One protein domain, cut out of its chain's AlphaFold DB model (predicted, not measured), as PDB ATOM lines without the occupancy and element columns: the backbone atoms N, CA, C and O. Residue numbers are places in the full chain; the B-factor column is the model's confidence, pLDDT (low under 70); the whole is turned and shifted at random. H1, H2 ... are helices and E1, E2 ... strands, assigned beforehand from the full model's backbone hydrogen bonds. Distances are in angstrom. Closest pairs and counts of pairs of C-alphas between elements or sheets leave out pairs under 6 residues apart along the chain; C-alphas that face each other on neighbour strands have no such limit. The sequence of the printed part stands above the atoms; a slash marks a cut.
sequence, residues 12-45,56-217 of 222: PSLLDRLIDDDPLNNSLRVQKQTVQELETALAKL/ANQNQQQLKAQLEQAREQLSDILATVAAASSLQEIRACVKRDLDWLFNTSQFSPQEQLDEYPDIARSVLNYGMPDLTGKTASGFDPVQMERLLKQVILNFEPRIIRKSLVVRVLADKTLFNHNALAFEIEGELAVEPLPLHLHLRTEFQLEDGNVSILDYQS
ATOM      1  N   PRO A  12      54.848 217.005   1.795       56.88
ATOM      2  CA  PRO A  12      54.036 215.794   1.863       56.88
ATOM      3  C   PRO A  12      53.174 215.829   3.127       56.88
ATOM      4  O   PRO A  12      53.632 216.310   4.182       56.88
ATOM      5  N   SER A  13      51.939 215.327   3.035       61.22
ATOM      6  CA  SER A  13      51.089 215.190   4.221       61.22
ATOM      7  C   SER A  13      51.720 214.237   5.238       61.22
ATOM      8  O   SER A  13      52.717 213.554   4.972       61.22
ATOM      9  N   LEU A  14      51.158 214.198   6.450       59.59
ATOM     10  CA  LEU A  14      51.544 213.196   7.448       59.59
ATOM     11  C   LEU A  14      51.357 211.765   6.919       59.59
ATOM     12  O   LEU A  14      52.110 210.876   7.301       59.59
ATOM     13  N   LEU A  15      50.394 211.572   6.018       58.91
ATOM     14  CA  LEU A  15      50.023 210.279   5.462       58.91
ATOM     15  C   LEU A  15      50.872 209.897   4.247       58.91
ATOM     16  O   LEU A  15      51.286 208.746   4.157       58.91
ATOM     17  N   ASP A  16      51.244 210.852   3.390       55.50
ATOM     18  CA  ASP A  16      52.203 210.612   2.297       55.50
ATOM     19  C   ASP A  16      53.560 210.121   2.841       55.50
ATOM     20  O   ASP A  16      54.220 209.286   2.230       55.50
ATOM     21  N   ARG A  17      53.958 210.575   4.043       56.22
ATOM     22  CA  ARG A  17      55.151 210.065   4.750       56.22
ATOM     23  C   ARG A  17      54.967 208.683   5.371       56.22
ATOM     24  O   ARG A  17      55.961 208.028   5.657       56.22
ATOM     25  N   LEU A  18      53.730 208.284   5.658       52.88
ATOM     26  CA  LEU A  18      53.422 207.002   6.291       52.88
ATOM     27  C   LEU A  18      53.237 205.883   5.254       52.88
ATOM     28  O   LEU A  18      53.442 204.718   5.576       52.88
ATOM     29  N   ILE A  19      52.832 206.246   4.032       52.47
ATOM     30  CA  ILE A  19      52.461 205.320   2.950       52.47
ATOM     31  C   ILE A  19      53.530 205.291   1.833       52.47
ATOM     32  O   ILE A  19      53.428 204.492   0.910       52.47
ATOM     33  N   ASP A  20      54.584 206.116   1.917       53.00
ATOM     34  CA  ASP A  20      55.597 206.320   0.858       53.00
ATOM     35  C   ASP A  20      54.998 206.740  -0.508       53.00
ATOM     36  O   ASP A  20      55.650 206.661  -1.555       53.00
ATOM     37  N   ASP A  21      53.760 207.237  -0.507       51.84
ATOM     38  CA  ASP A  21      53.052 207.736  -1.685       51.84
ATOM     39  C   ASP A  21      53.399 209.219  -1.896       51.84
ATOM     40  O   ASP A  21      52.670 210.117  -1.484       51.84
ATOM     41  N   ASP A  22      54.537 209.500  -2.538       57.66
ATOM     42  CA  ASP A  22      54.819 210.838  -3.076       57.66
ATOM     43  C   ASP A  22      54.215 210.952  -4.495       57.66
ATOM     44  O   ASP A  22      54.760 210.362  -5.442       57.66
ATOM     45  N   PRO A  23      53.107 211.698  -4.682       53.75
ATOM     46  CA  PRO A  23      52.425 211.812  -5.972       53.75
ATOM     47  C   PRO A  23      53.338 212.385  -7.063       53.75
ATOM     48  O   PRO A  23      53.331 211.890  -8.191       53.75
ATOM     49  N   LEU A  24      54.218 213.341  -6.727       55.03
ATOM     50  CA  LEU A  24      55.190 213.872  -7.691       55.03
ATOM     51  C   LEU A  24      56.133 212.787  -8.182       55.03
ATOM     52  O   LEU A  24      56.525 212.783  -9.347       55.03
ATOM     53  N   ASN A  25      56.540 211.890  -7.291       55.47
ATOM     54  CA  ASN A  25      57.529 210.879  -7.609       55.47
ATOM     55  C   ASN A  25      56.938 209.812  -8.541       55.47
ATOM     56  O   ASN A  25      57.621 209.360  -9.463       55.47
ATOM     57  N   ASN A  26      55.659 209.465  -8.364       56.66
ATOM     58  CA  ASN A  26      54.965 208.542  -9.261       56.66
ATOM     59  C   ASN A  26      54.793 209.151 -10.664       56.66
ATOM     60  O   ASN A  26      55.129 208.513 -11.662       56.66
ATOM     61  N   SER A  27      54.397 210.417 -10.749       55.97
ATOM     62  CA  SER A  27      54.174 211.104 -12.029       55.97
ATOM     63  C   SER A  27      55.468 211.419 -12.762       55.97
ATOM     64  O   SER A  27      55.571 211.199 -13.970       55.97
ATOM     65  N   LEU A  28      56.517 211.815 -12.034       55.94
ATOM     66  CA  LEU A  28      57.872 211.917 -12.577       55.94
ATOM     67  C   LEU A  28      58.369 210.571 -13.113       55.94
ATOM     68  O   LEU A  28      59.077 210.544 -14.119       55.94
ATOM     69  N   ARG A  29      58.022 209.456 -12.458       59.34
ATOM     70  CA  ARG A  29      58.397 208.112 -12.910       59.34
ATOM     71  C   ARG A  29      57.670 207.738 -14.200       59.34
ATOM     72  O   ARG A  29      58.345 207.347 -15.148       59.34
ATOM     73  N   VAL A  30      56.351 207.937 -14.259       59.66
ATOM     74  CA  VAL A  30      55.533 207.696 -15.461       59.66
ATOM     75  C   VAL A  30      56.050 208.525 -16.639       59.66
ATOM     76  O   VAL A  30      56.304 207.980 -17.710       59.66
ATOM     77  N   GLN A  31      56.315 209.817 -16.435       57.16
ATOM     78  CA  GLN A  31      56.781 210.689 -17.513       57.16
ATOM     79  C   GLN A  31      58.207 210.389 -17.979       57.16
ATOM     80  O   GLN A  31      58.475 210.420 -19.181       57.16
ATOM     81  N   LYS A  32      59.131 210.055 -17.066       59.78
ATOM     82  CA  LYS A  32      60.470 209.580 -17.454       59.78
ATOM     83  C   LYS A  32      60.380 208.348 -18.347       59.78
ATOM     84  O   LYS A  32      61.139 208.248 -19.305       59.78
ATOM     85  N   GLN A  33      59.438 207.455 -18.055       64.94
ATOM     86  CA  GLN A  33      59.178 206.263 -18.851       64.94
ATOM     87  C   GLN A  33      58.693 206.627 -20.262       64.94
ATOM     88  O   GLN A  33      59.282 206.174 -21.242       64.94
ATOM     89  N   THR A  34      57.720 207.537 -20.380       58.34
ATOM     90  CA  THR A  34      57.200 208.005 -21.678       58.34
ATOM     91  C   THR A  34      58.272 208.691 -22.532       58.34
ATOM     92  O   THR A  34      58.363 208.458 -23.737       58.34
ATOM     93  N   VAL A  35      59.135 209.515 -21.924       57.22
ATOM     94  CA  VAL A  35      60.260 210.155 -22.630       57.22
ATOM     95  C   VAL A  35      61.243 209.106 -23.151       57.22
ATOM     96  O   VAL A  35      61.680 209.175 -24.299       57.22
ATOM     97  N   GLN A  36      61.555 208.103 -22.334       63.09
ATOM     98  CA  GLN A  36      62.492 207.041 -22.688       63.09
ATOM     99  C   GLN A  36      61.970 206.164 -23.845       63.09
ATOM    100  O   GLN A  36      62.748 205.734 -24.703       63.09
ATOM    101  N   GLU A  37      60.653 205.956 -23.920       66.38
ATOM    102  CA  GLU A  37      59.966 205.272 -25.025       66.38
ATOM    103  C   GLU A  37      60.025 206.069 -26.342       66.38
ATOM    104  O   GLU A  37      60.298 205.510 -27.409       66.38
ATOM    105  N   LEU A  38      59.847 207.391 -26.282       52.25
ATOM    106  CA  LEU A  38      59.943 208.264 -27.458       52.25
ATOM    107  C   LEU A  38      61.380 208.357 -27.994       52.25
ATOM    108  O   LEU A  38      61.594 208.320 -29.208       52.25
ATOM    109  N   GLU A  39      62.381 208.415 -27.111       61.94
ATOM    110  CA  GLU A  39      63.795 208.420 -27.506       61.94
ATOM    111  C   GLU A  39      64.218 207.106 -28.176       61.94
ATOM    112  O   GLU A  39      64.962 207.114 -29.162       61.94
ATOM    113  N   THR A  40      63.706 205.968 -27.698       72.69
ATOM    114  CA  THR A  40      63.967 204.665 -28.327       72.69
ATOM    115  C   THR A  40      63.285 204.523 -29.686       72.69
ATOM    116  O   THR A  40      63.872 203.925 -30.594       72.69
ATOM    117  N   ALA A  41      62.095 205.098 -29.873       65.56
ATOM    118  CA  ALA A  41      61.423 205.144 -31.172       65.56
ATOM    119  C   ALA A  41      62.187 206.020 -32.185       65.56
ATOM    120  O   ALA A  41      62.417 205.601 -33.324       65.56
ATOM    121  N   LEU A  42      62.667 207.191 -31.757       52.28
ATOM    122  CA  LEU A  42      63.445 208.113 -32.590       52.28
ATOM    123  C   LEU A  42      64.794 207.506 -33.025       52.28
ATOM    124  O   LEU A  42      65.209 207.637 -34.178       52.28
ATOM    125  N   ALA A  43      65.463 206.786 -32.120       68.56
ATOM    126  CA  ALA A  43      66.737 206.123 -32.399       68.56
ATOM    127  C   ALA A  43      66.623 204.992 -33.438       68.56
ATOM    128  O   ALA A  43      67.603 204.698 -34.123       68.56
ATOM    129  N   LYS A  44      65.448 204.361 -33.574       69.19
ATOM    130  CA  LYS A  44      65.196 203.347 -34.613       69.19
ATOM    131  C   LYS A  44      65.072 203.977 -35.999       69.19
ATOM    132  O   LYS A  44      65.738 203.523 -36.919       69.19
ATOM    133  N   LEU A  45      64.313 205.065 -36.119       58.06
ATOM    134  CA  LEU A  45      64.109 205.787 -37.383       58.06
ATOM    135  C   LEU A  45      65.409 206.390 -37.936       58.06
ATOM    136  O   LEU A  45      65.657 206.362 -39.137       58.06
ATOM    137  N   ALA A  56      73.377 217.980 -47.980       53.94
ATOM    138  CA  ALA A  56      72.957 217.137 -46.868       53.94
ATOM    139  C   ALA A  56      73.665 217.538 -45.570       53.94
ATOM    140  O   ALA A  56      73.020 217.492 -44.540       53.94
ATOM    141  N   ASN A  57      74.919 218.011 -45.585       60.50
ATOM    142  CA  ASN A  57      75.576 218.526 -44.373       60.50
ATOM    143  C   ASN A  57      74.967 219.855 -43.889       60.50
ATOM    144  O   ASN A  57      74.762 220.019 -42.687       60.50
ATOM    145  N   GLN A  58      74.655 220.784 -44.801       61.44
ATOM    146  CA  GLN A  58      73.968 222.037 -44.451       61.44
ATOM    147  C   GLN A  58      72.525 221.780 -44.005       61.44
ATOM    148  O   GLN A  58      72.132 222.244 -42.936       61.44
ATOM    149  N   ASN A  59      71.776 220.955 -44.743       63.41
ATOM    150  CA  ASN A  59      70.445 220.506 -44.347       63.41
ATOM    151  C   ASN A  59      70.498 219.756 -43.016       63.41
ATOM    152  O   ASN A  59      69.648 219.987 -42.176       63.41
ATOM    153  N   GLN A  60      71.506 218.922 -42.758       61.69
ATOM    154  CA  GLN A  60      71.655 218.180 -41.502       61.69
ATOM    155  C   GLN A  60      72.018 219.095 -40.325       61.69
ATOM    156  O   GLN A  60      71.566 218.842 -39.209       61.69
ATOM    157  N   GLN A  61      72.784 220.168 -40.540       68.19
ATOM    158  CA  GLN A  61      72.994 221.210 -39.529       68.19
ATOM    159  C   GLN A  61      71.715 222.009 -39.263       68.19
ATOM    160  O   GLN A  61      71.378 222.238 -38.103       68.19
ATOM    161  N   GLN A  62      70.971 222.374 -40.307       70.94
ATOM    162  CA  GLN A  62      69.711 223.104 -40.180       70.94
ATOM    163  C   GLN A  62      68.627 222.247 -39.505       70.94
ATOM    164  O   GLN A  62      67.917 222.730 -38.627       70.94
ATOM    165  N   LEU A  63      68.570 220.951 -39.824       61.28
ATOM    166  CA  LEU A  63      67.678 219.977 -39.196       61.28
ATOM    167  C   LEU A  63      68.059 219.731 -37.733       61.28
ATOM    168  O   LEU A  63      67.178 219.624 -36.889       61.28
ATOM    169  N   LYS A  64      69.359 219.686 -37.401       71.38
ATOM    170  CA  LYS A  64      69.824 219.609 -36.004       71.38
ATOM    171  C   LYS A  64      69.432 220.846 -35.201       71.38
ATOM    172  O   LYS A  64      68.976 220.685 -34.077       71.38
ATOM    173  N   ALA A  65      69.564 222.041 -35.774       72.38
ATOM    174  CA  ALA A  65      69.142 223.280 -35.125       72.38
ATOM    175  C   ALA A  65      67.618 223.321 -34.924       72.38
ATOM    176  O   ALA A  65      67.155 223.642 -33.834       72.38
ATOM    177  N   GLN A  66      66.833 222.910 -35.927       65.81
ATOM    178  CA  GLN A  66      65.379 222.759 -35.789       65.81
ATOM    179  C   GLN A  66      65.003 221.704 -34.744       65.81
ATOM    180  O   GLN A  66      64.023 221.879 -34.030       65.81
ATOM    181  N   LEU A  67      65.775 220.624 -34.621       60.75
ATOM    182  CA  LEU A  67      65.537 219.564 -33.645       60.75
ATOM    183  C   LEU A  67      65.931 219.985 -32.222       60.75
ATOM    184  O   LEU A  67      65.241 219.608 -31.278       60.75
ATOM    185  N   GLU A  68      66.985 220.785 -32.047       72.19
ATOM    186  CA  GLU A  68      67.286 221.446 -30.768       72.19
ATOM    187  C   GLU A  68      66.189 222.441 -30.392       72.19
ATOM    188  O   GLU A  68      65.686 222.385 -29.274       72.19
ATOM    189  N   GLN A  69      65.742 223.266 -31.338       68.31
ATOM    190  CA  GLN A  69      64.667 224.231 -31.112       68.31
ATOM    191  C   GLN A  69      63.332 223.534 -30.790       68.31
ATOM    192  O   GLN A  69      62.634 223.928 -29.857       68.31
ATOM    193  N   ALA A  70      63.001 222.447 -31.493       55.06
ATOM    194  CA  ALA A  70      61.833 221.618 -31.207       55.06
ATOM    195  C   ALA A  70      61.958 220.881 -29.863       55.06
ATOM    196  O   ALA A  70      60.959 220.713 -29.170       55.06
ATOM    197  N   ARG A  71      63.166 220.462 -29.456       56.50
ATOM    198  CA  ARG A  71      63.421 219.876 -28.127       56.50
ATOM    199  C   ARG A  71      63.271 220.898 -27.006       56.50
ATOM    200  O   ARG A  71      62.716 220.544 -25.971       56.50
ATOM    201  N   GLU A  72      63.733 222.132 -27.200       62.38
ATOM    202  CA  GLU A  72      63.526 223.220 -26.237       62.38
ATOM    203  C   GLU A  72      62.031 223.528 -26.088       62.38
ATOM    204  O   GLU A  72      61.508 223.477 -24.977       62.38
ATOM    205  N   GLN A  73      61.310 223.689 -27.202       54.59
ATOM    206  CA  GLN A  73      59.858 223.908 -27.189       54.59
ATOM    207  C   GLN A  73      59.081 222.741 -26.561       54.59
ATOM    208  O   GLN A  73      58.173 222.959 -25.759       54.59
ATOM    209  N   LEU A  74      59.443 221.494 -26.878       49.03
ATOM    210  CA  LEU A  74      58.847 220.317 -26.246       49.03
ATOM    211  C   LEU A  74      59.157 220.263 -24.752       49.03
ATOM    212  O   LEU A  74      58.287 219.859 -23.992       49.03
ATOM    213  N   SER A  75      60.348 220.679 -24.312       56.25
ATOM    214  CA  SER A  75      60.692 220.695 -22.887       56.25
ATOM    215  C   SER A  75      59.825 221.671 -22.088       56.25
ATOM    216  O   SER A  75      59.387 221.323 -20.993       56.25
ATOM    217  N   ASP A  76      59.485 222.825 -22.666       53.31
ATOM    218  CA  ASP A  76      58.610 223.820 -22.035       53.31
ATOM    219  C   ASP A  76      57.147 223.349 -21.998       53.31
ATOM    220  O   ASP A  76      56.464 223.471 -20.976       53.31
ATOM    221  N   ILE A  77      56.667 222.736 -23.087       52.81
ATOM    222  CA  ILE A  77      55.322 222.140 -23.150       52.81
ATOM    223  C   ILE A  77      55.213 220.969 -22.168       52.81
ATOM    224  O   ILE A  77      54.239 220.881 -21.425       52.81
ATOM    225  N   LEU A  78      56.222 220.098 -22.110       50.66
ATOM    226  CA  LEU A  78      56.263 218.958 -21.193       50.66
ATOM    227  C   LEU A  78      56.336 219.407 -19.735       50.66
ATOM    228  O   LEU A  78      55.615 218.854 -18.915       50.66
ATOM    229  N   ALA A  79      57.124 220.433 -19.405       55.00
ATOM    230  CA  ALA A  79      57.148 221.001 -18.056       55.00
ATOM    231  C   ALA A  79      55.778 221.573 -17.657       55.00
ATOM    232  O   ALA A  79      55.336 221.387 -16.524       55.00
ATOM    233  N   THR A  80      55.075 222.205 -18.598       50.47
ATOM    234  CA  THR A  80      53.734 222.765 -18.376       50.47
ATOM    235  C   THR A  80      52.676 221.669 -18.204       50.47
ATOM    236  O   THR A  80      51.846 221.744 -17.300       50.47
ATOM    237  N   VAL A  81      52.717 220.621 -19.031       48.41
ATOM    238  CA  VAL A  81      51.793 219.475 -18.956       48.41
ATOM    239  C   VAL A  81      52.062 218.622 -17.711       48.41
ATOM    240  O   VAL A  81      51.117 218.198 -17.052       48.41
ATOM    241  N   ALA A  82      53.330 218.421 -17.340       53.16
ATOM    242  CA  ALA A  82      53.725 217.760 -16.095       53.16
ATOM    243  C   ALA A  82      53.303 218.555 -14.858       53.16
ATOM    244  O   ALA A  82      52.823 217.977 -13.883       53.16
ATOM    245  N   ALA A  83      53.441 219.883 -14.902       56.84
ATOM    246  CA  ALA A  83      52.935 220.745 -13.848       56.84
ATOM    247  C   ALA A  83      51.412 220.608 -13.741       56.84
ATOM    248  O   ALA A  83      50.913 220.393 -12.642       56.84
ATOM    249  N   ALA A  84      50.675 220.634 -14.858       56.84
ATOM    250  CA  ALA A  84      49.227 220.454 -14.845       56.84
ATOM    251  C   ALA A  84      48.821 219.138 -14.161       56.84
ATOM    252  O   ALA A  84      48.126 219.217 -13.149       56.84
ATOM    253  N   SER A  85      49.326 217.982 -14.623       59.75
ATOM    254  CA  SER A  85      49.011 216.668 -14.026       59.75
ATOM    255  C   SER A  85      49.338 216.623 -12.535       59.75
ATOM    256  O   SER A  85      48.504 216.215 -11.725       59.75
ATOM    257  N   SER A  86      50.497 217.166 -12.151       68.81
ATOM    258  CA  SER A  86      50.889 217.252 -10.744       68.81
ATOM    259  C   SER A  86      49.940 218.120  -9.912       68.81
ATOM    260  O   SER A  86      49.658 217.787  -8.768       68.81
ATOM    261  N   LEU A  87      49.372 219.195 -10.470       73.44
ATOM    262  CA  LEU A  87      48.404 220.043  -9.767       73.44
ATOM    263  C   LEU A  87      47.074 219.319  -9.533       73.44
ATOM    264  O   LEU A  87      46.472 219.489  -8.471       73.44
ATOM    265  N   GLN A  88      46.601 218.510 -10.489       76.00
ATOM    266  CA  GLN A  88      45.417 217.675 -10.256       76.00
ATOM    267  C   GLN A  88      45.682 216.593  -9.207       76.00
ATOM    268  O   GLN A  88      44.831 216.365  -8.350       76.00
ATOM    269  N   GLU A  89      46.866 215.988  -9.220       76.06
ATOM    270  CA  GLU A  89      47.276 214.991  -8.227       76.06
ATOM    271  C   GLU A  89      47.398 215.591  -6.829       76.06
ATOM    272  O   GLU A  89      46.865 215.029  -5.879       76.06
ATOM    273  N   ILE A  90      48.004 216.774  -6.694       79.00
ATOM    274  CA  ILE A  90      48.088 217.496  -5.418       79.00
ATOM    275  C   ILE A  90      46.689 217.745  -4.859       79.00
ATOM    276  O   ILE A  90      46.441 217.521  -3.674       79.00
ATOM    277  N   ARG A  91      45.755 218.179  -5.710       84.06
ATOM    278  CA  ARG A  91      44.366 218.389  -5.296       84.06
ATOM    279  C   ARG A  91      43.702 217.082  -4.871       84.06
ATOM    280  O   ARG A  91      43.036 217.059  -3.840       84.06
ATOM    281  N   ALA A  92      43.910 216.002  -5.622       82.88
ATOM    282  CA  ALA A  92      43.386 214.682  -5.289       82.88
ATOM    283  C   ALA A  92      43.948 214.159  -3.955       82.88
ATOM    284  O   ALA A  92      43.186 213.629  -3.149       82.88
ATOM    285  N   CYS A  93      45.237 214.371  -3.683       83.38
ATOM    286  CA  CYS A  93      45.868 214.040  -2.407       83.38
ATOM    287  C   CYS A  93      45.263 214.840  -1.253       83.38
ATOM    288  O   CYS A  93      44.879 214.251  -0.250       83.38
ATOM    289  N   VAL A  94      45.099 216.159  -1.399       87.44
ATOM    290  CA  VAL A  94      44.454 216.979  -0.358       87.44
ATOM    291  C   VAL A  94      43.007 216.545  -0.133       87.44
ATOM    292  O   VAL A  94      42.580 216.413   1.007       87.44
ATOM    293  N   LYS A  95      42.251 216.268  -1.203       90.56
ATOM    294  CA  LYS A  95      40.883 215.750  -1.092       90.56
ATOM    295  C   LYS A  95      40.849 214.424  -0.328       90.56
ATOM    296  O   LYS A  95      40.006 214.268   0.544       90.56
ATOM    297  N   ARG A  96      41.730 213.477  -0.666       87.25
ATOM    298  CA  ARG A  96      41.843 212.171   0.008       87.25
ATOM    299  C   ARG A  96      42.173 212.340   1.488       87.25
ATOM    300  O   ARG A  96      41.569 211.688   2.329       87.25
ATOM    301  N   ASP A  97      43.112 213.217   1.806       88.00
ATOM    302  CA  ASP A  97      43.559 213.396   3.182       88.00
ATOM    303  C   ASP A  97      42.468 214.091   4.026       88.00
ATOM    304  O   ASP A  97      42.218 213.681   5.159       88.00
ATOM    305  N   LEU A  98      41.720 215.041   3.445       92.50
ATOM    306  CA  LEU A  98      40.503 215.592   4.056       92.50
ATOM    307  C   LEU A  98      39.402 214.536   4.236       92.50
ATOM    308  O   LEU A  98      38.713 214.551   5.253       92.50
ATOM    309  N   ASP A  99      39.244 213.619   3.280       92.00
ATOM    310  CA  ASP A  99      38.270 212.521   3.350       92.00
ATOM    311  C   ASP A  99      38.558 211.627   4.560       92.00
ATOM    312  O   ASP A  99      37.671 211.357   5.368       92.00
ATOM    313  N   TRP A 100      39.824 211.263   4.768       91.25
ATOM    314  CA  TRP A 100      40.245 210.530   5.961       91.25
ATOM    315  C   TRP A 100      40.118 211.353   7.237       91.25
ATOM    316  O   TRP A 100      39.699 210.817   8.260       91.25
ATOM    317  N   LEU A 101      40.470 212.639   7.205       92.38
ATOM    318  CA  LEU A 101      40.361 213.522   8.365       92.38
ATOM    319  C   LEU A 101      38.917 213.631   8.857       92.38
ATOM    320  O   LEU A 101      38.672 213.534  10.056       92.38
ATOM    321  N   PHE A 102      37.965 213.813   7.944       92.69
ATOM    322  CA  PHE A 102      36.565 213.990   8.312       92.69
ATOM    323  C   PHE A 102      35.864 212.684   8.683       92.69
ATOM    324  O   PHE A 102      34.959 212.720   9.510       92.69
ATOM    325  N   ASN A 103      36.308 211.548   8.140       91.50
ATOM    326  CA  ASN A 103      35.760 210.226   8.459       91.50
ATOM    327  C   ASN A 103      36.498 209.500   9.603       91.50
ATOM    328  O   ASN A 103      36.225 208.329   9.865       91.50
ATOM    329  N   THR A 104      37.437 210.157  10.290       91.19
ATOM    330  CA  THR A 104      38.113 209.599  11.474       91.19
ATOM    331  C   THR A 104      37.589 210.261  12.741       91.19
ATOM    332  O   THR A 104      37.543 211.486  12.820       91.19
ATOM    333  N   SER A 105      37.253 209.472  13.762       90.12
ATOM    334  CA  SER A 105      36.873 210.000  15.075       90.12
ATOM    335  C   SER A 105      38.106 210.429  15.869       90.12
ATOM    336  O   SER A 105      39.026 209.635  16.073       90.12
ATOM    337  N   GLN A 106      38.108 211.669  16.351       90.00
ATOM    338  CA  GLN A 106      39.163 212.176  17.229       90.00
ATOM    339  C   GLN A 106      39.154 211.471  18.597       90.00
ATOM    340  O   GLN A 106      38.125 210.969  19.052       90.00
ATOM    341  N   PHE A 107      40.291 211.500  19.295       88.88
ATOM    342  CA  PHE A 107      40.446 210.868  20.609       88.88
ATOM    343  C   PHE A 107      39.627 211.547  21.713       88.88
ATOM    344  O   PHE A 107      38.998 210.866  22.522       88.88
ATOM    345  N   SER A 108      39.639 212.882  21.774       87.38
ATOM    346  CA  SER A 108      38.945 213.637  22.819       87.38
ATOM    347  C   SER A 108      38.469 215.007  22.306       87.38
ATOM    348  O   SER A 108      39.138 215.620  21.469       87.38
ATOM    349  N   PRO A 109      37.297 215.498  22.761       81.88
ATOM    350  CA  PRO A 109      36.832 216.865  22.527       81.88
ATOM    351  C   PRO A 109      37.890 217.917  22.855       81.88
ATOM    352  O   PRO A 109      38.637 217.785  23.823       81.88
ATOM    353  N   GLN A 110      37.929 218.989  22.063       75.75
ATOM    354  CA  GLN A 110      38.937 220.034  22.222       75.75
ATOM    355  C   GLN A 110      38.843 220.703  23.602       75.75
ATOM    356  O   GLN A 110      39.876 220.978  24.200       75.75
ATOM    357  N   GLU A 111      37.631 220.847  24.142       78.25
ATOM    358  CA  GLU A 111      37.359 221.427  25.464       78.25
ATOM    359  C   GLU A 111      37.960 220.598  26.612       78.25
ATOM    360  O   GLU A 111      38.273 221.121  27.677       78.25
ATOM    361  N   GLN A 112      38.139 219.288  26.417       84.69
ATOM    362  CA  GLN A 112      38.783 218.416  27.409       84.69
ATOM    363  C   GLN A 112      40.314 218.494  27.350       84.69
ATOM    364  O   GLN A 112      40.993 218.047  28.273       84.69
ATOM    365  N   LEU A 113      40.858 219.065  26.274       86.38
ATOM    366  CA  LEU A 113      42.287 219.205  26.022       86.38
ATOM    367  C   LEU A 113      42.756 220.666  26.105       86.38
ATOM    368  O   LEU A 113      43.859 220.969  25.652       86.38
ATOM    369  N   ASP A 114      41.968 221.562  26.704       85.94
ATOM    370  CA  ASP A 114      42.315 222.983  26.848       85.94
ATOM    371  C   ASP A 114      43.652 223.191  27.591       85.94
ATOM    372  O   ASP A 114      44.444 224.061  27.224       85.94
ATOM    373  N   GLU A 115      43.954 222.346  28.585       91.06
ATOM    374  CA  GLU A 115      45.238 222.344  29.308       91.06
ATOM    375  C   GLU A 115      46.388 221.684  28.516       91.06
ATOM    376  O   GLU A 115      47.556 221.821  28.883       91.06
ATOM    377  N   TYR A 116      46.081 221.000  27.408       90.19
ATOM    378  CA  TYR A 116      47.016 220.201  26.609       90.19
ATOM    379  C   TYR A 116      46.945 220.544  25.102       90.19
ATOM    380  O   TYR A 116      46.670 219.670  24.269       90.19
ATOM    381  N   PRO A 117      47.241 221.796  24.703       86.88
ATOM    382  CA  PRO A 117      47.061 222.269  23.325       86.88
ATOM    383  C   PRO A 117      47.933 221.532  22.298       86.88
ATOM    384  O   PRO A 117      47.546 221.407  21.134       86.88
ATOM    385  N   ASP A 118      49.094 221.025  22.716       88.38
ATOM    386  CA  ASP A 118      49.972 220.234  21.851       88.38
ATOM    387  C   ASP A 118      49.381 218.851  21.559       88.38
ATOM    388  O   ASP A 118      49.507 218.361  20.439       88.38
ATOM    389  N   ILE A 119      48.669 218.249  22.521       88.44
ATOM    390  CA  ILE A 119      47.960 216.976  22.322       88.44
ATOM    391  C   ILE A 119      46.777 217.194  21.381       88.44
ATOM    392  O   ILE A 119      46.624 216.435  20.423       88.44
ATOM    393  N   ALA A 120      46.007 218.266  21.590       86.94
ATOM    394  CA  ALA A 120      44.849 218.609  20.762       86.94
ATOM    395  C   ALA A 120      45.191 218.781  19.270       86.94
ATOM    396  O   ALA A 120      44.351 218.516  18.411       86.94
ATOM    397  N   ARG A 121      46.420 219.215  18.955       87.06
ATOM    398  CA  ARG A 121      46.927 219.409  17.581       87.06
ATOM    399  C   ARG A 121      47.825 218.271  17.093       87.06
ATOM    400  O   ARG A 121      48.353 218.339  15.984       87.06
ATOM    401  N   SER A 122      48.047 217.260  17.924       88.44
ATOM    402  CA  SER A 122      48.883 216.115  17.577       88.44
ATOM    403  C   SER A 122      48.091 215.063  16.808       88.44
ATOM    404  O   SER A 122      46.862 215.042  16.815       88.44
ATOM    405  N   VAL A 123      48.819 214.117  16.220       87.81
ATOM    406  CA  VAL A 123      48.239 212.935  15.565       87.81
ATOM    407  C   VAL A 123      47.382 212.101  16.527       87.81
ATOM    408  O   VAL A 123      46.473 211.416  16.079       87.81
ATOM    409  N   LEU A 124      47.615 212.190  17.846       88.19
ATOM    410  CA  LEU A 124      46.790 211.496  18.842       88.19
ATOM    411  C   LEU A 124      45.337 211.970  18.827       88.19
ATOM    412  O   LEU A 124      44.455 211.191  19.157       88.19
ATOM    413  N   ASN A 125      45.094 213.224  18.440       90.56
ATOM    414  CA  ASN A 125      43.755 213.792  18.341       90.56
ATOM    415  C   ASN A 125      43.338 214.060  16.887       90.56
ATOM    416  O   ASN A 125      42.547 214.961  16.624       90.56
ATOM    417  N   TYR A 126      43.901 213.309  15.935       90.75
ATOM    418  CA  TYR A 126      43.531 213.391  14.526       90.75
ATOM    419  C   TYR A 126      42.081 212.950  14.317       90.75
ATOM    420  O   TYR A 126      41.685 211.889  14.797       90.75
ATOM    421  N   GLY A 127      41.317 213.739  13.565       90.81
ATOM    422  CA  GLY A 127      39.936 213.425  13.215       90.81
ATOM    423  C   GLY A 127      38.961 214.550  13.537       90.81
ATOM    424  O   GLY A 127      39.351 215.689  13.804       90.81
ATOM    425  N   MET A 128      37.681 214.198  13.516       89.81
ATOM    426  CA  MET A 128      36.553 215.046  13.878       89.81
ATOM    427  C   MET A 128      35.880 214.539  15.160       89.81
ATOM    428  O   MET A 128      35.940 213.344  15.467       89.81
ATOM    429  N   PRO A 129      35.207 215.416  15.923       86.69
ATOM    430  CA  PRO A 129      34.318 214.980  16.991       86.69
ATOM    431  C   PRO A 129      33.217 214.077  16.440       86.69
ATOM    432  O   PRO A 129      32.748 214.293  15.327       86.69
ATOM    433  N   ASP A 130      32.749 213.128  17.246       83.00
ATOM    434  CA  ASP A 130      31.622 212.285  16.859       83.00
ATOM    435  C   ASP A 130      30.356 213.139  16.636       83.00
ATOM    436  O   ASP A 130      29.922 213.926  17.499       83.00
ATOM    437  N   LEU A 131      29.811 213.025  15.426       76.75
ATOM    438  CA  LEU A 131      28.609 213.720  14.972       76.75
ATOM    439  C   LEU A 131      27.395 212.783  14.913       76.75
ATOM    440  O   LEU A 131      26.281 213.267  14.702       76.75
ATOM    441  N   THR A 132      27.588 211.476  15.126       75.12
ATOM    442  CA  THR A 132      26.516 210.480  15.060       75.12
ATOM    443  C   THR A 132      25.460 210.728  16.136       75.12
ATOM    444  O   THR A 132      25.748 211.147  17.261       75.12
ATOM    445  N   GLY A 133      24.192 210.523  15.778       65.31
ATOM    446  CA  GLY A 133      23.068 210.655  16.710       65.31
ATOM    447  C   GLY A 133      22.740 212.092  17.138       65.31
ATOM    448  O   GLY A 133      21.801 212.297  17.912       65.31
ATOM    449  N   LYS A 134      23.457 213.101  16.628       68.00
ATOM    450  CA  LYS A 134      23.078 214.511  16.772       68.00
ATOM    451  C   LYS A 134      22.054 214.857  15.697       68.00
ATOM    452  O   LYS A 134      22.239 214.536  14.530       68.00
ATOM    453  N   THR A 135      20.964 215.521  16.067       60.59
ATOM    454  CA  THR A 135      19.984 215.988  15.079       60.59
ATOM    455  C   THR A 135      20.459 217.290  14.441       60.59
ATOM    456  O   THR A 135      21.002 218.160  15.125       60.59
ATOM    457  N   ALA A 136      20.173 217.485  13.150       58.97
ATOM    458  CA  ALA A 136      20.438 218.750  12.451       58.97
ATOM    459  C   ALA A 136      19.803 219.978  13.148       58.97
ATOM    460  O   ALA A 136      20.287 221.095  13.010       58.97
ATOM    461  N   SER A 137      18.737 219.769  13.929       57.50
ATOM    462  CA  SER A 137      18.049 220.788  14.734       57.50
ATOM    463  C   SER A 137      18.746 221.152  16.053       57.50
ATOM    464  O   SER A 137      18.487 222.226  16.591       57.50
ATOM    465  N   GLY A 138      19.603 220.276  16.588       60.28
ATOM    466  CA  GLY A 138      20.377 220.507  17.813       60.28
ATOM    467  C   GLY A 138      21.791 221.027  17.552       60.28
ATOM    468  O   GLY A 138      22.554 221.228  18.494       60.28
ATOM    469  N   PHE A 139      22.151 221.216  16.284       66.75
ATOM    470  CA  PHE A 139      23.497 221.552  15.860       66.75
ATOM    471  C   PHE A 139      23.553 222.986  15.340       66.75
ATOM    472  O   PHE A 139      22.762 223.363  14.479       66.75
ATOM    473  N   ASP A 140      24.474 223.794  15.866       78.44
ATOM    474  CA  ASP A 140      24.702 225.160  15.394       78.44
ATOM    475  C   ASP A 140      25.644 225.119  14.177       78.44
ATOM    476  O   ASP A 140      26.833 224.812  14.336       78.44
ATOM    477  N   PRO A 141      25.164 225.435  12.958       79.75
ATOM    478  CA  PRO A 141      25.998 225.386  11.762       79.75
ATOM    479  C   PRO A 141      27.229 226.290  11.859       79.75
ATOM    480  O   PRO A 141      28.275 225.958  11.309       79.75
ATOM    481  N   VAL A 142      27.141 227.393  12.608       85.06
ATOM    482  CA  VAL A 142      28.255 228.329  12.803       85.06
ATOM    483  C   VAL A 142      29.335 227.718  13.696       85.06
ATOM    484  O   VAL A 142      30.529 227.923  13.466       85.06
ATOM    485  N   GLN A 143      28.947 226.944  14.715       85.25
ATOM    486  CA  GLN A 143      29.910 226.183  15.515       85.25
ATOM    487  C   GLN A 143      30.602 225.128  14.658       85.25
ATOM    488  O   GLN A 143      31.819 224.966  14.762       85.25
ATOM    489  N   MET A 144      29.858 224.485  13.756       86.12
ATOM    490  CA  MET A 144      30.439 223.510  12.847       86.12
ATOM    491  C   MET A 144      31.439 224.140  11.878       86.12
ATOM    492  O   MET A 144      32.557 223.659  11.750       86.12
ATOM    493  N   GLU A 145      31.101 225.260  11.242       90.62
ATOM    494  CA  GLU A 145      32.038 225.978  10.370       90.62
ATOM    495  C   GLU A 145      33.369 226.276  11.077       90.62
ATOM    496  O   GLU A 145      34.446 226.072  10.510       90.62
ATOM    497  N   ARG A 146      33.304 226.736  12.333       90.81
ATOM    498  CA  ARG A 146      34.491 227.048  13.142       90.81
ATOM    499  C   ARG A 146      35.313 225.808  13.454       90.81
ATOM    500  O   ARG A 146      36.535 225.848  13.313       90.81
ATOM    501  N   LEU A 147      34.655 224.727  13.858       89.56
ATOM    502  CA  LEU A 147      35.308 223.464  14.175       89.56
ATOM    503  C   LEU A 147      35.948 222.848  12.918       89.56
ATOM    504  O   LEU A 147      37.132 222.522  12.961       89.56
ATOM    505  N   LEU A 148      35.245 222.804  11.778       92.25
ATOM    506  CA  LEU A 148      35.813 222.357  10.498       92.25
ATOM    507  C   LEU A 148      37.044 223.174  10.124       92.25
ATOM    508  O   LEU A 148      38.101 222.621   9.821       92.25
ATOM    509  N   LYS A 149      36.932 224.502  10.196       94.25
ATOM    510  CA  LYS A 149      38.052 225.396   9.914       94.25
ATOM    511  C   LYS A 149      39.247 225.095  10.817       94.25
ATOM    512  O   LYS A 149      40.370 225.039  10.327       94.25
ATOM    513  N   GLN A 150      39.029 224.890  12.114       91.44
ATOM    514  CA  GLN A 150      40.108 224.612  13.061       91.44
ATOM    515  C   GLN A 150      40.783 223.262  12.794       91.44
ATOM    516  O   GLN A 150      42.011 223.187  12.804       91.44
ATOM    517  N   VAL A 151      39.997 222.221  12.514       91.81
ATOM    518  CA  VAL A 151      40.491 220.876  12.195       91.81
ATOM    519  C   VAL A 151      41.350 220.906  10.927       91.81
ATOM    520  O   VAL A 151      42.491 220.439  10.946       91.81
ATOM    521  N   ILE A 152      40.883 221.570   9.865       93.25
ATOM    522  CA  ILE A 152      41.657 221.751   8.626       93.25
ATOM    523  C   ILE A 152      42.960 222.520   8.899       93.25
ATOM    524  O   ILE A 152      44.023 222.124   8.433       93.25
ATOM    525  N   LEU A 153      42.926 223.597   9.694       91.81
ATOM    526  CA  LEU A 153      44.130 224.376  10.024       91.81
ATOM    527  C   LEU A 153      45.174 223.589  10.828       91.81
ATOM    528  O   LEU A 153      46.366 223.908  10.743       91.81
ATOM    529  N   ASN A 154      44.727 222.621  11.629       88.75
ATOM    530  CA  ASN A 154      45.590 221.773  12.444       88.75
ATOM    531  C   ASN A 154      46.247 220.672  11.603       88.75
ATOM    532  O   ASN A 154      47.450 220.448  11.737       88.75
ATOM    533  N   PHE A 155      45.473 220.011  10.738       89.62
ATOM    534  CA  PHE A 155      45.892 218.764  10.093       89.62
ATOM    535  C   PHE A 155      46.196 218.884   8.591       89.62
ATOM    536  O   PHE A 155      46.901 218.029   8.062       89.62
ATOM    537  N   GLU A 156      45.783 219.968   7.922       89.75
ATOM    538  CA  GLU A 156      46.092 220.246   6.511       89.75
ATOM    539  C   GLU A 156      46.926 221.526   6.314       89.75
ATOM    540  O   GLU A 156      46.438 222.556   5.837       89.75
ATOM    541  N   PRO A 157      48.236 221.489   6.632       86.44
ATOM    542  CA  PRO A 157      49.115 222.656   6.525       86.44
ATOM    543  C   PRO A 157      49.382 223.102   5.079       86.44
ATOM    544  O   PRO A 157      49.931 224.185   4.871       86.44
ATOM    545  N   ARG A 158      49.026 222.278   4.083       87.81
ATOM    546  CA  ARG A 158      49.154 222.604   2.653       87.81
ATOM    547  C   ARG A 158      48.183 223.703   2.231       87.81
ATOM    548  O   ARG A 158      48.477 224.426   1.281       87.81
ATOM    549  N   ILE A 159      47.063 223.859   2.939       90.31
ATOM    550  CA  ILE A 159      46.114 224.947   2.713       90.31
ATOM    551  C   ILE A 159      46.635 226.213   3.402       90.31
ATOM    552  O   ILE A 159      46.918 226.250   4.601       90.31
ATOM    553  N   ILE A 160      46.749 227.295   2.637       90.00
ATOM    554  CA  ILE A 160      47.198 228.591   3.124       90.00
ATOM    555  C   ILE A 160      46.171 229.118   4.131       90.00
ATOM    556  O   ILE A 160      45.059 229.503   3.771       90.00
ATOM    557  N   ARG A 161      46.573 229.219   5.403       92.12
ATOM    558  CA  ARG A 161      45.694 229.594   6.530       92.12
ATOM    559  C   ARG A 161      44.836 230.840   6.288       92.12
ATOM    560  O   ARG A 161      43.667 230.857   6.650       92.12
ATOM    561  N   LYS A 162      45.412 231.880   5.670       93.12
ATOM    562  CA  LYS A 162      44.721 233.151   5.376       93.12
ATOM    563  C   LYS A 162      43.666 233.048   4.266       93.12
ATOM    564  O   LYS A 162      42.831 233.934   4.168       93.12
ATOM    565  N   SER A 163      43.735 232.007   3.437       93.38
ATOM    566  CA  SER A 163      42.815 231.779   2.315       93.38
ATOM    567  C   SER A 163      41.646 230.863   2.676       93.38
ATOM    568  O   SER A 163      40.658 230.850   1.957       93.38
ATOM    569  N   LEU A 164      41.749 230.108   3.779       96.19
ATOM    570  CA  LEU A 164      40.749 229.114   4.154       96.19
ATOM    571  C   LEU A 164      39.440 229.773   4.607       96.19
ATOM    572  O   LEU A 164      39.377 230.454   5.644       96.19
ATOM    573  N   VAL A 165      38.379 229.480   3.864       95.81
ATOM    574  CA  VAL A 165      37.004 229.878   4.145       95.81
ATOM    575  C   VAL A 165      36.136 228.623   4.167       95.81
ATOM    576  O   VAL A 165      36.221 227.788   3.276       95.81
ATOM    577  N   VAL A 166      35.309 228.490   5.204       94.94
ATOM    578  CA  VAL A 166      34.322 227.412   5.345       94.94
ATOM    579  C   VAL A 166      32.961 228.075   5.506       94.94
ATOM    580  O   VAL A 166      32.846 229.002   6.311       94.94
ATOM    581  N   ARG A 167      31.968 227.649   4.724       92.88
ATOM    582  CA  ARG A 167      30.603 228.195   4.741       92.88
ATOM    583  C   ARG A 167      29.581 227.074   4.734       92.88
ATOM    584  O   ARG A 167      29.723 226.121   3.978       92.88
ATOM    585  N   VAL A 168      28.527 227.195   5.523       88.75
ATOM    586  CA  VAL A 168      27.373 226.306   5.470       88.75
ATOM    587  C   VAL A 168      26.575 226.594   4.202       88.75
ATOM    588  O   VAL A 168      26.230 227.737   3.892       88.75
ATOM    589  N   LEU A 169      26.246 225.538   3.467       85.19
ATOM    590  CA  LEU A 169      25.302 225.609   2.365       85.19
ATOM    591  C   LEU A 169      23.904 225.484   2.957       85.19
ATOM    592  O   LEU A 169      23.415 224.389   3.230       85.19
ATOM    593  N   ALA A 170      23.275 226.634   3.201       63.94
ATOM    594  CA  ALA A 170      21.973 226.696   3.839       63.94
ATOM    595  C   ALA A 170      20.827 226.337   2.871       63.94
ATOM    596  O   ALA A 170      19.928 227.142   2.625       63.94
ATOM    597  N   ASP A 171      20.862 225.140   2.288       60.53
ATOM    598  CA  ASP A 171      19.768 224.648   1.462       60.53
ATOM    599  C   ASP A 171      18.706 224.005   2.363       60.53
ATOM    600  O   ASP A 171      18.925 222.967   2.992       60.53
ATOM    601  N   LYS A 172      17.530 224.637   2.444       50.34
ATOM    602  CA  LYS A 172      16.397 224.169   3.262       50.34
ATOM    603  C   LYS A 172      15.946 222.749   2.897       50.34
ATOM    604  O   LYS A 172      15.260 222.116   3.691       50.34
ATOM    605  N   THR A 173      16.312 222.250   1.717       53.41
ATOM    606  CA  THR A 173      16.016 220.878   1.286       53.41
ATOM    607  C   THR A 173      16.970 219.837   1.891       53.41
ATOM    608  O   THR A 173      16.527 218.729   2.202       53.41
ATOM    609  N   LEU A 174      18.235 220.199   2.147       52.59
ATOM    610  CA  LEU A 174      19.262 219.316   2.723       52.59
ATOM    611  C   LEU A 174      19.105 219.160   4.241       52.59
ATOM    612  O   LEU A 174      19.184 218.047   4.756       52.59
ATOM    613  N   PHE A 175      18.742 220.238   4.947       53.31
ATOM    614  CA  PHE A 175      18.471 220.181   6.392       53.31
ATOM    615  C   PHE A 175      17.296 219.269   6.774       53.31
ATOM    616  O   PHE A 175      17.217 218.821   7.916       53.31
ATOM    617  N   ASN A 176      16.388 218.973   5.838       52.25
ATOM    618  CA  ASN A 176      15.258 218.071   6.078       52.25
ATOM    619  C   ASN A 176      15.660 216.583   6.123       52.25
ATOM    620  O   ASN A 176      14.850 215.767   6.553       52.25
ATOM    621  N   HIS A 177      16.880 216.223   5.704       56.00
ATOM    622  CA  HIS A 177      17.309 214.829   5.503       56.00
ATOM    623  C   HIS A 177      18.442 214.380   6.444       56.00
ATOM    624  O   HIS A 177      19.163 213.442   6.126       56.00
ATOM    625  N   ASN A 178      18.605 215.019   7.609       72.88
ATOM    626  CA  ASN A 178      19.665 214.690   8.576       72.88
ATOM    627  C   ASN A 178      21.093 214.803   7.992       72.88
ATOM    628  O   ASN A 178      22.004 214.091   8.411       72.88
ATOM    629  N   ALA A 179      21.272 215.708   7.023       79.06
ATOM    630  CA  ALA A 179      22.541 215.981   6.367       79.06
ATOM    631  C   ALA A 179      22.894 217.474   6.444       79.06
ATOM    632  O   ALA A 179      22.015 218.338   6.359       79.06
ATOM    633  N   LEU A 180      24.182 217.783   6.593       84.31
ATOM    634  CA  LEU A 180      24.715 219.147   6.583       84.31
ATOM    635  C   LEU A 180      25.725 219.302   5.455       84.31
ATOM    636  O   LEU A 180      26.676 218.532   5.365       84.31
ATOM    637  N   ALA A 181      25.549 220.324   4.625       88.19
ATOM    638  CA  ALA A 181      26.474 220.616   3.544       88.19
ATOM    639  C   ALA A 181      27.311 221.861   3.861       88.19
ATOM    640  O   ALA A 181      26.784 222.880   4.309       88.19
ATOM    641  N   PHE A 182      28.610 221.784   3.585       91.38
ATOM    642  CA  PHE A 182      29.548 222.895   3.708       91.38
ATOM    643  C   PHE A 182      30.348 223.063   2.424       91.38
ATOM    644  O   PHE A 182      30.598 222.118   1.680       91.38
ATOM    645  N   GLU A 183      30.759 224.293   2.187       93.94
ATOM    646  CA  GLU A 183      31.664 224.701   1.134       93.94
ATOM    647  C   GLU A 183      32.997 225.090   1.768       93.94
ATOM    648  O   GLU A 183      33.037 225.881   2.713       93.94
ATOM    649  N   ILE A 184      34.081 224.512   1.260       95.12
ATOM    650  CA  ILE A 184      35.449 224.757   1.712       95.12
ATOM    651  C   ILE A 184      36.218 225.363   0.543       95.12
ATOM    652  O   ILE A 184      36.414 224.721  -0.487       95.12
ATOM    653  N   GLU A 185      36.684 226.591   0.722       95.00
ATOM    654  CA  GLU A 185      37.514 227.311  -0.236       95.00
ATOM    655  C   GLU A 185      38.879 227.616   0.365       95.00
ATOM    656  O   GLU A 185      39.001 227.947   1.547       95.00
ATOM    657  N   GLY A 186      39.915 227.542  -0.460       93.62
ATOM    658  CA  GLY A 186      41.257 227.934  -0.065       93.62
ATOM    659  C   GLY A 186      42.251 227.891  -1.214       93.62
ATOM    660  O   GLY A 186      41.931 227.563  -2.354       93.62
ATOM    661  N   GLU A 187      43.490 228.229  -0.896       90.38
ATOM    662  CA  GLU A 187      44.633 228.133  -1.791       90.38
ATOM    663  C   GLU A 187      45.642 227.144  -1.214       90.38
ATOM    664  O   GLU A 187      45.982 227.202  -0.031       90.38
ATOM    665  N   LEU A 188      46.148 226.247  -2.052       88.25
ATOM    666  CA  LEU A 188      47.223 225.330  -1.705       88.25
ATOM    667  C   LEU A 188      48.574 225.986  -1.976       88.25
ATOM    668  O   LEU A 188      48.798 226.547  -3.051       88.25
ATOM    669  N   ALA A 189      49.484 225.888  -1.008       82.12
ATOM    670  CA  ALA A 189      50.854 226.369  -1.128       82.12
ATOM    671  C   ALA A 189      51.667 225.432  -2.035       82.12
ATOM    672  O   ALA A 189      52.290 224.479  -1.570       82.12
ATOM    673  N   VAL A 190      51.640 225.710  -3.337       76.69
ATOM    674  CA  VAL A 190      52.377 224.972  -4.369       76.69
ATOM    675  C   VAL A 190      53.300 225.944  -5.107       76.69
ATOM    676  O   VAL A 190      52.941 227.094  -5.352       76.69
ATOM    677  N   GLU A 191      54.509 225.501  -5.450       66.12
ATOM    678  CA  GLU A 191      55.410 226.243  -6.340       66.12
ATOM    679  C   GLU A 191      55.130 225.844  -7.800       66.12
ATOM    680  O   GLU A 191      54.984 224.650  -8.072       66.12
ATOM    681  N   PRO A 192      55.083 226.784  -8.767       60.09
ATOM    682  CA  PRO A 192      55.473 228.196  -8.674       60.09
ATOM    683  C   PRO A 192      54.340 229.184  -8.322       60.09
ATOM    684  O   PRO A 192      54.629 230.354  -8.083       60.09
ATOM    685  N   LEU A 193      53.074 228.751  -8.300       72.31
ATOM    686  CA  LEU A 193      51.909 229.591  -7.991       72.31
ATOM    687  C   LEU A 193      50.915 228.821  -7.101       72.31
ATOM    688  O   LEU A 193      50.722 227.625  -7.336       72.31
ATOM    689  N   PRO A 194      50.239 229.489  -6.142       79.19
ATOM    690  CA  PRO A 194      49.173 228.871  -5.362       79.19
ATOM    691  C   PRO A 194      48.060 228.273  -6.230       79.19
ATOM    692  O   PRO A 194      47.655 228.855  -7.238       79.19
ATOM    693  N   LEU A 195      47.541 227.118  -5.809       85.19
ATOM    694  CA  LEU A 195      46.473 226.404  -6.506       85.19
ATOM    695  C   LEU A 195      45.140 226.603  -5.785       85.19
ATOM    696  O   LEU A 195      45.031 226.282  -4.605       85.19
ATOM    697  N   HIS A 196      44.114 227.074  -6.491       90.12
ATOM    698  CA  HIS A 196      42.783 227.209  -5.904       90.12
ATOM    699  C   HIS A 196      42.143 225.835  -5.631       90.12
ATOM    700  O   HIS A 196      42.198 224.920  -6.468       90.12
ATOM    701  N   LEU A 197      41.539 225.713  -4.451       90.75
ATOM    702  CA  LEU A 197      40.821 224.552  -3.946       90.75
ATOM    703  C   LEU A 197      39.399 224.980  -3.582       90.75
ATOM    704  O   LEU A 197      39.216 225.909  -2.797       90.75
ATOM    705  N   HIS A 198      38.410 224.270  -4.121       94.00
ATOM    706  CA  HIS A 198      37.000 224.512  -3.847       94.00
ATOM    707  C   HIS A 198      36.263 223.179  -3.747       94.00
ATOM    708  O   HIS A 198      36.132 222.446  -4.728       94.00
ATOM    709  N   LEU A 199      35.829 222.846  -2.537       93.50
ATOM    710  CA  LEU A 199      35.224 221.564  -2.203       93.50
ATOM    711  C   LEU A 199      33.828 221.770  -1.618       93.50
ATOM    712  O   LEU A 199      33.587 222.725  -0.880       93.50
ATOM    713  N   ARG A 200      32.936 220.824  -1.895       92.88
ATOM    714  CA  ARG A 200      31.678 220.635  -1.175       92.88
ATOM    715  C   ARG A 200      31.803 219.404  -0.300       92.88
ATOM    716  O   ARG A 200      32.233 218.357  -0.772       92.88
ATOM    717  N   THR A 201      31.395 219.521   0.948       91.31
ATOM    718  CA  THR A 201      31.367 218.412   1.898       91.31
ATOM    719  C   THR A 201      29.954 218.197   2.396       91.31
ATOM    720  O   THR A 201      29.303 219.173   2.764       91.31
ATOM    721  N   GLU A 202      29.497 216.952   2.448       90.12
ATOM    722  CA  GLU A 202      28.187 216.580   2.990       90.12
ATOM    723  C   GLU A 202      28.378 215.616   4.158       90.12
ATOM    724  O   GLU A 202      29.008 214.573   4.000       90.12
ATOM    725  N   PHE A 203      27.862 216.000   5.322       87.50
ATOM    726  CA  PHE A 203      27.921 215.255   6.572       87.50
ATOM    727  C   PHE A 203      26.577 214.588   6.818       87.50
ATOM    728  O   PHE A 203      25.591 215.293   7.056       87.50
ATOM    729  N   GLN A 204      26.551 213.261   6.833       86.12
ATOM    730  CA  GLN A 204      25.375 212.485   7.199       86.12
ATOM    731  C   GLN A 204      25.407 212.229   8.702       86.12
ATOM    732  O   GLN A 204      26.303 211.579   9.231       86.12
ATOM    733  N   LEU A 205      24.417 212.759   9.416       81.94
ATOM    734  CA  LEU A 205      24.381 212.694  10.880       81.94
ATOM    735  C   LEU A 205      23.847 211.350  11.409       81.94
ATOM    736  O   LEU A 205      23.888 211.095  12.613       81.94
ATOM    737  N   GLU A 206      23.309 210.499  10.530       79.56
ATOM    738  CA  GLU A 206      22.790 209.176  10.893       79.56
ATOM    739  C   GLU A 206      23.922 208.180  11.158       79.56
ATOM    740  O   GLU A 206      23.950 207.546  12.211       79.56
ATOM    741  N   ASP A 207      24.868 208.082  10.227       78.88
ATOM    742  CA  ASP A 207      25.993 207.147  10.266       78.88
ATOM    743  C   ASP A 207      27.348 207.840  10.490       78.88
ATOM    744  O   ASP A 207      28.350 207.163  10.714       78.88
ATOM    745  N   GLY A 208      27.383 209.178  10.480       80.06
ATOM    746  CA  GLY A 208      28.595 209.973  10.681       80.06
ATOM    747  C   GLY A 208      29.492 210.040   9.447       80.06
ATOM    748  O   GLY A 208      30.619 210.524   9.553       80.06
ATOM    749  N   ASN A 209      29.023 209.554   8.294       87.06
ATOM    750  CA  ASN A 209      29.805 209.544   7.065       87.06
ATOM    751  C   ASN A 209      29.911 210.954   6.474       87.06
ATOM    752  O   ASN A 209      28.944 211.724   6.458       87.06
ATOM    753  N   VAL A 210      31.092 211.282   5.957       90.62
ATOM    754  CA  VAL A 210      31.366 212.548   5.286       90.62
ATOM    755  C   VAL A 210      31.794 212.287   3.854       90.62
ATOM    756  O   VAL A 210      32.800 211.627   3.604       90.62
ATOM    757  N   SER A 211      31.069 212.870   2.904       90.94
ATOM    758  CA  SER A 211      31.434 212.829   1.489       90.94
ATOM    759  C   SER A 211      32.035 214.157   1.039       90.94
ATOM    760  O   SER A 211      31.567 215.228   1.424       90.94
ATOM    761  N   ILE A 212      33.082 214.093   0.214       92.75
ATOM    762  CA  ILE A 212      33.770 215.272  -0.329       92.75
ATOM    763  C   ILE A 212      33.710 215.255  -1.856       92.75
ATOM    764  O   ILE A 212      34.176 214.310  -2.503       92.75
ATOM    765  N   LEU A 213      33.207 216.344  -2.430       90.06
ATOM    766  CA  LEU A 213      33.096 216.600  -3.862       90.06
ATOM    767  C   LEU A 213      33.967 217.799  -4.248       90.06
ATOM    768  O   LEU A 213      34.029 218.795  -3.533       90.06
ATOM    769  N   ASP A 214      34.629 217.706  -5.397       88.00
ATOM    770  CA  ASP A 214      35.422 218.794  -5.972       88.00
ATOM    771  C   ASP A 214      34.593 219.527  -7.034       88.00
ATOM    772  O   ASP A 214      34.101 218.901  -7.980       88.00
ATOM    773  N   TYR A 215      34.443 220.847  -6.890       78.06
ATOM    774  CA  TYR A 215      33.659 221.664  -7.820       78.06
ATOM    775  C   TYR A 215      34.258 221.718  -9.234       78.06
ATOM    776  O   TYR A 215      33.530 221.988 -10.190       78.06
ATOM    777  N   GLN A 216      35.547 221.415  -9.414       63.34
ATOM    778  CA  GLN A 216      36.190 221.444 -10.734       63.34
ATOM    779  C   GLN A 216      35.997 220.161 -11.561       63.34
ATOM    780  O   GLN A 216      36.351 220.142 -12.739       63.34
ATOM    781  N   SER A 217      35.396 219.106 -10.995       47.56
ATOM    782  CA  SER A 217      35.072 217.880 -11.746       47.56
ATOM    783  C   SER A 217      33.865 218.058 -12.684       47.56
ATOM    784  O   SER A 217      33.732 217.355 -13.685       47.56
TER     785      SER A 217
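This is residues 12 to 45 and 56 to 217 of the 222 residues of the protein "Type VI secretion system lysozyme-like protein" of Crenothrix polyspora (UniProt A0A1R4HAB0). A small head with two helical arms: in the head, a twisted four-stranded sheet has H6 and the last part of H3 packed on it, and from there the long helix H3 runs far out, with H2 folding back beside part of it. The arms make the length, since residues 36 to 45 of H2 and 56 to 77 of H3 stick out from the head; the short helices H4 and H5 lie at the head's far end and little H1 lies just before H2. The printed part has 196 residues with six named helices and then four named strands, H1 H2 H3 H4 H5 H6 E1 E2 E3 E4, and its class is mixed, helices and strands. The sheet's order is E1 E2 E3 E4, antiparallel throughout. The whole is loose, with a radius of gyration of the C-alphas of 23.4 A and spans of 83 by 39 by 29 A.

The sheet holds E1, residues 165 to 168, E2, residues 179 to 188, E3, residues 195 to 204, and E4, residues 210 to 214; they form a meander, each strand the antiparallel neighbour of the one before. E1 and E4 are its edge strands. In the hairpin of E1 and E2, N 165 and O 185 are 2.8 A apart, within hydrogen-bond range. In the hairpin of E2 and E3, N 184 and O 199 are within range at 2.8 A, and in that of E3 and E4, N 200 and O 213 at 2.8 A. H6, residues 141 to 155, is on the sheet at a height over the sheet of 9.1 A; it is over E1 and only just not over E2, on which 2 of its C-alphas fall, and runs slantwise to the strands at 33 degrees to E1 on the local plane. The closest C-alphas of H6 and E1 are those of Glu 145 and Val 166, 5.7 A apart. H3, residues 56 to 102, is on the sheet through its residues 87 to 102, over E3 and along the strands at 25 degrees on the local plane. H3 and H6 with the sheet make two layers, helices on one face of a sheet. H3 and H6 are close but not clearly touching, their closest C-alphas, of Leu 98 and Ile 152, being 7.8 A apart, at a steep tilt of 52 degrees, opposite ways. H2, residues 23 to 45, touches H3 with residues 23 to 31 alone, against residues 82 to 93 of H3; the closest C-alphas, of Leu 24 and Ser 86, are 6.3 A apart, at a shallow tilt of 24 degrees, opposite ways. H1, residues 16 to 19, is apart from H2, but only just, with the closest C-alphas 8.4 A apart. H4, residues 110 to 113, and H5, residues 117 to 120, only just touch, only at the corner, with 3 pairs of C-alphas within 8 A, the closest being Leu 113 and Ala 120 at 5.9 A. Every O i to N i+4 pair is within hydrogen-bond range in H2, H3 and H6; H1, H4 and H5 are too short for such a pair.

From first to last C-alpha, H3 measures 66.2 A, H2 34.1 A, H6 21.0 A, E2 27.6 A and E3 28.8 A. C-alpha 56, where H3 begins, is at (72.957, 217.137, -46.868), and C-alpha 102, where it ends, is at (36.565, 213.990, 8.312). E4 ends at C-alpha 214, at (35.422, 218.794, -5.972).

The C-alphas of Ala 56 and Gly 138, the two farthest apart, are 83.4 A apart. Residues 46 to 55 are not printed, and C-alphas 45 and 56 are 17.2 A apart across the cut. The link from H5 to H6, residues 121 to 140, is long. The mean pLDDT of the printed part is 75.3, and 79 residues are under 70, among them residues 12 to 39 and 69 to 86.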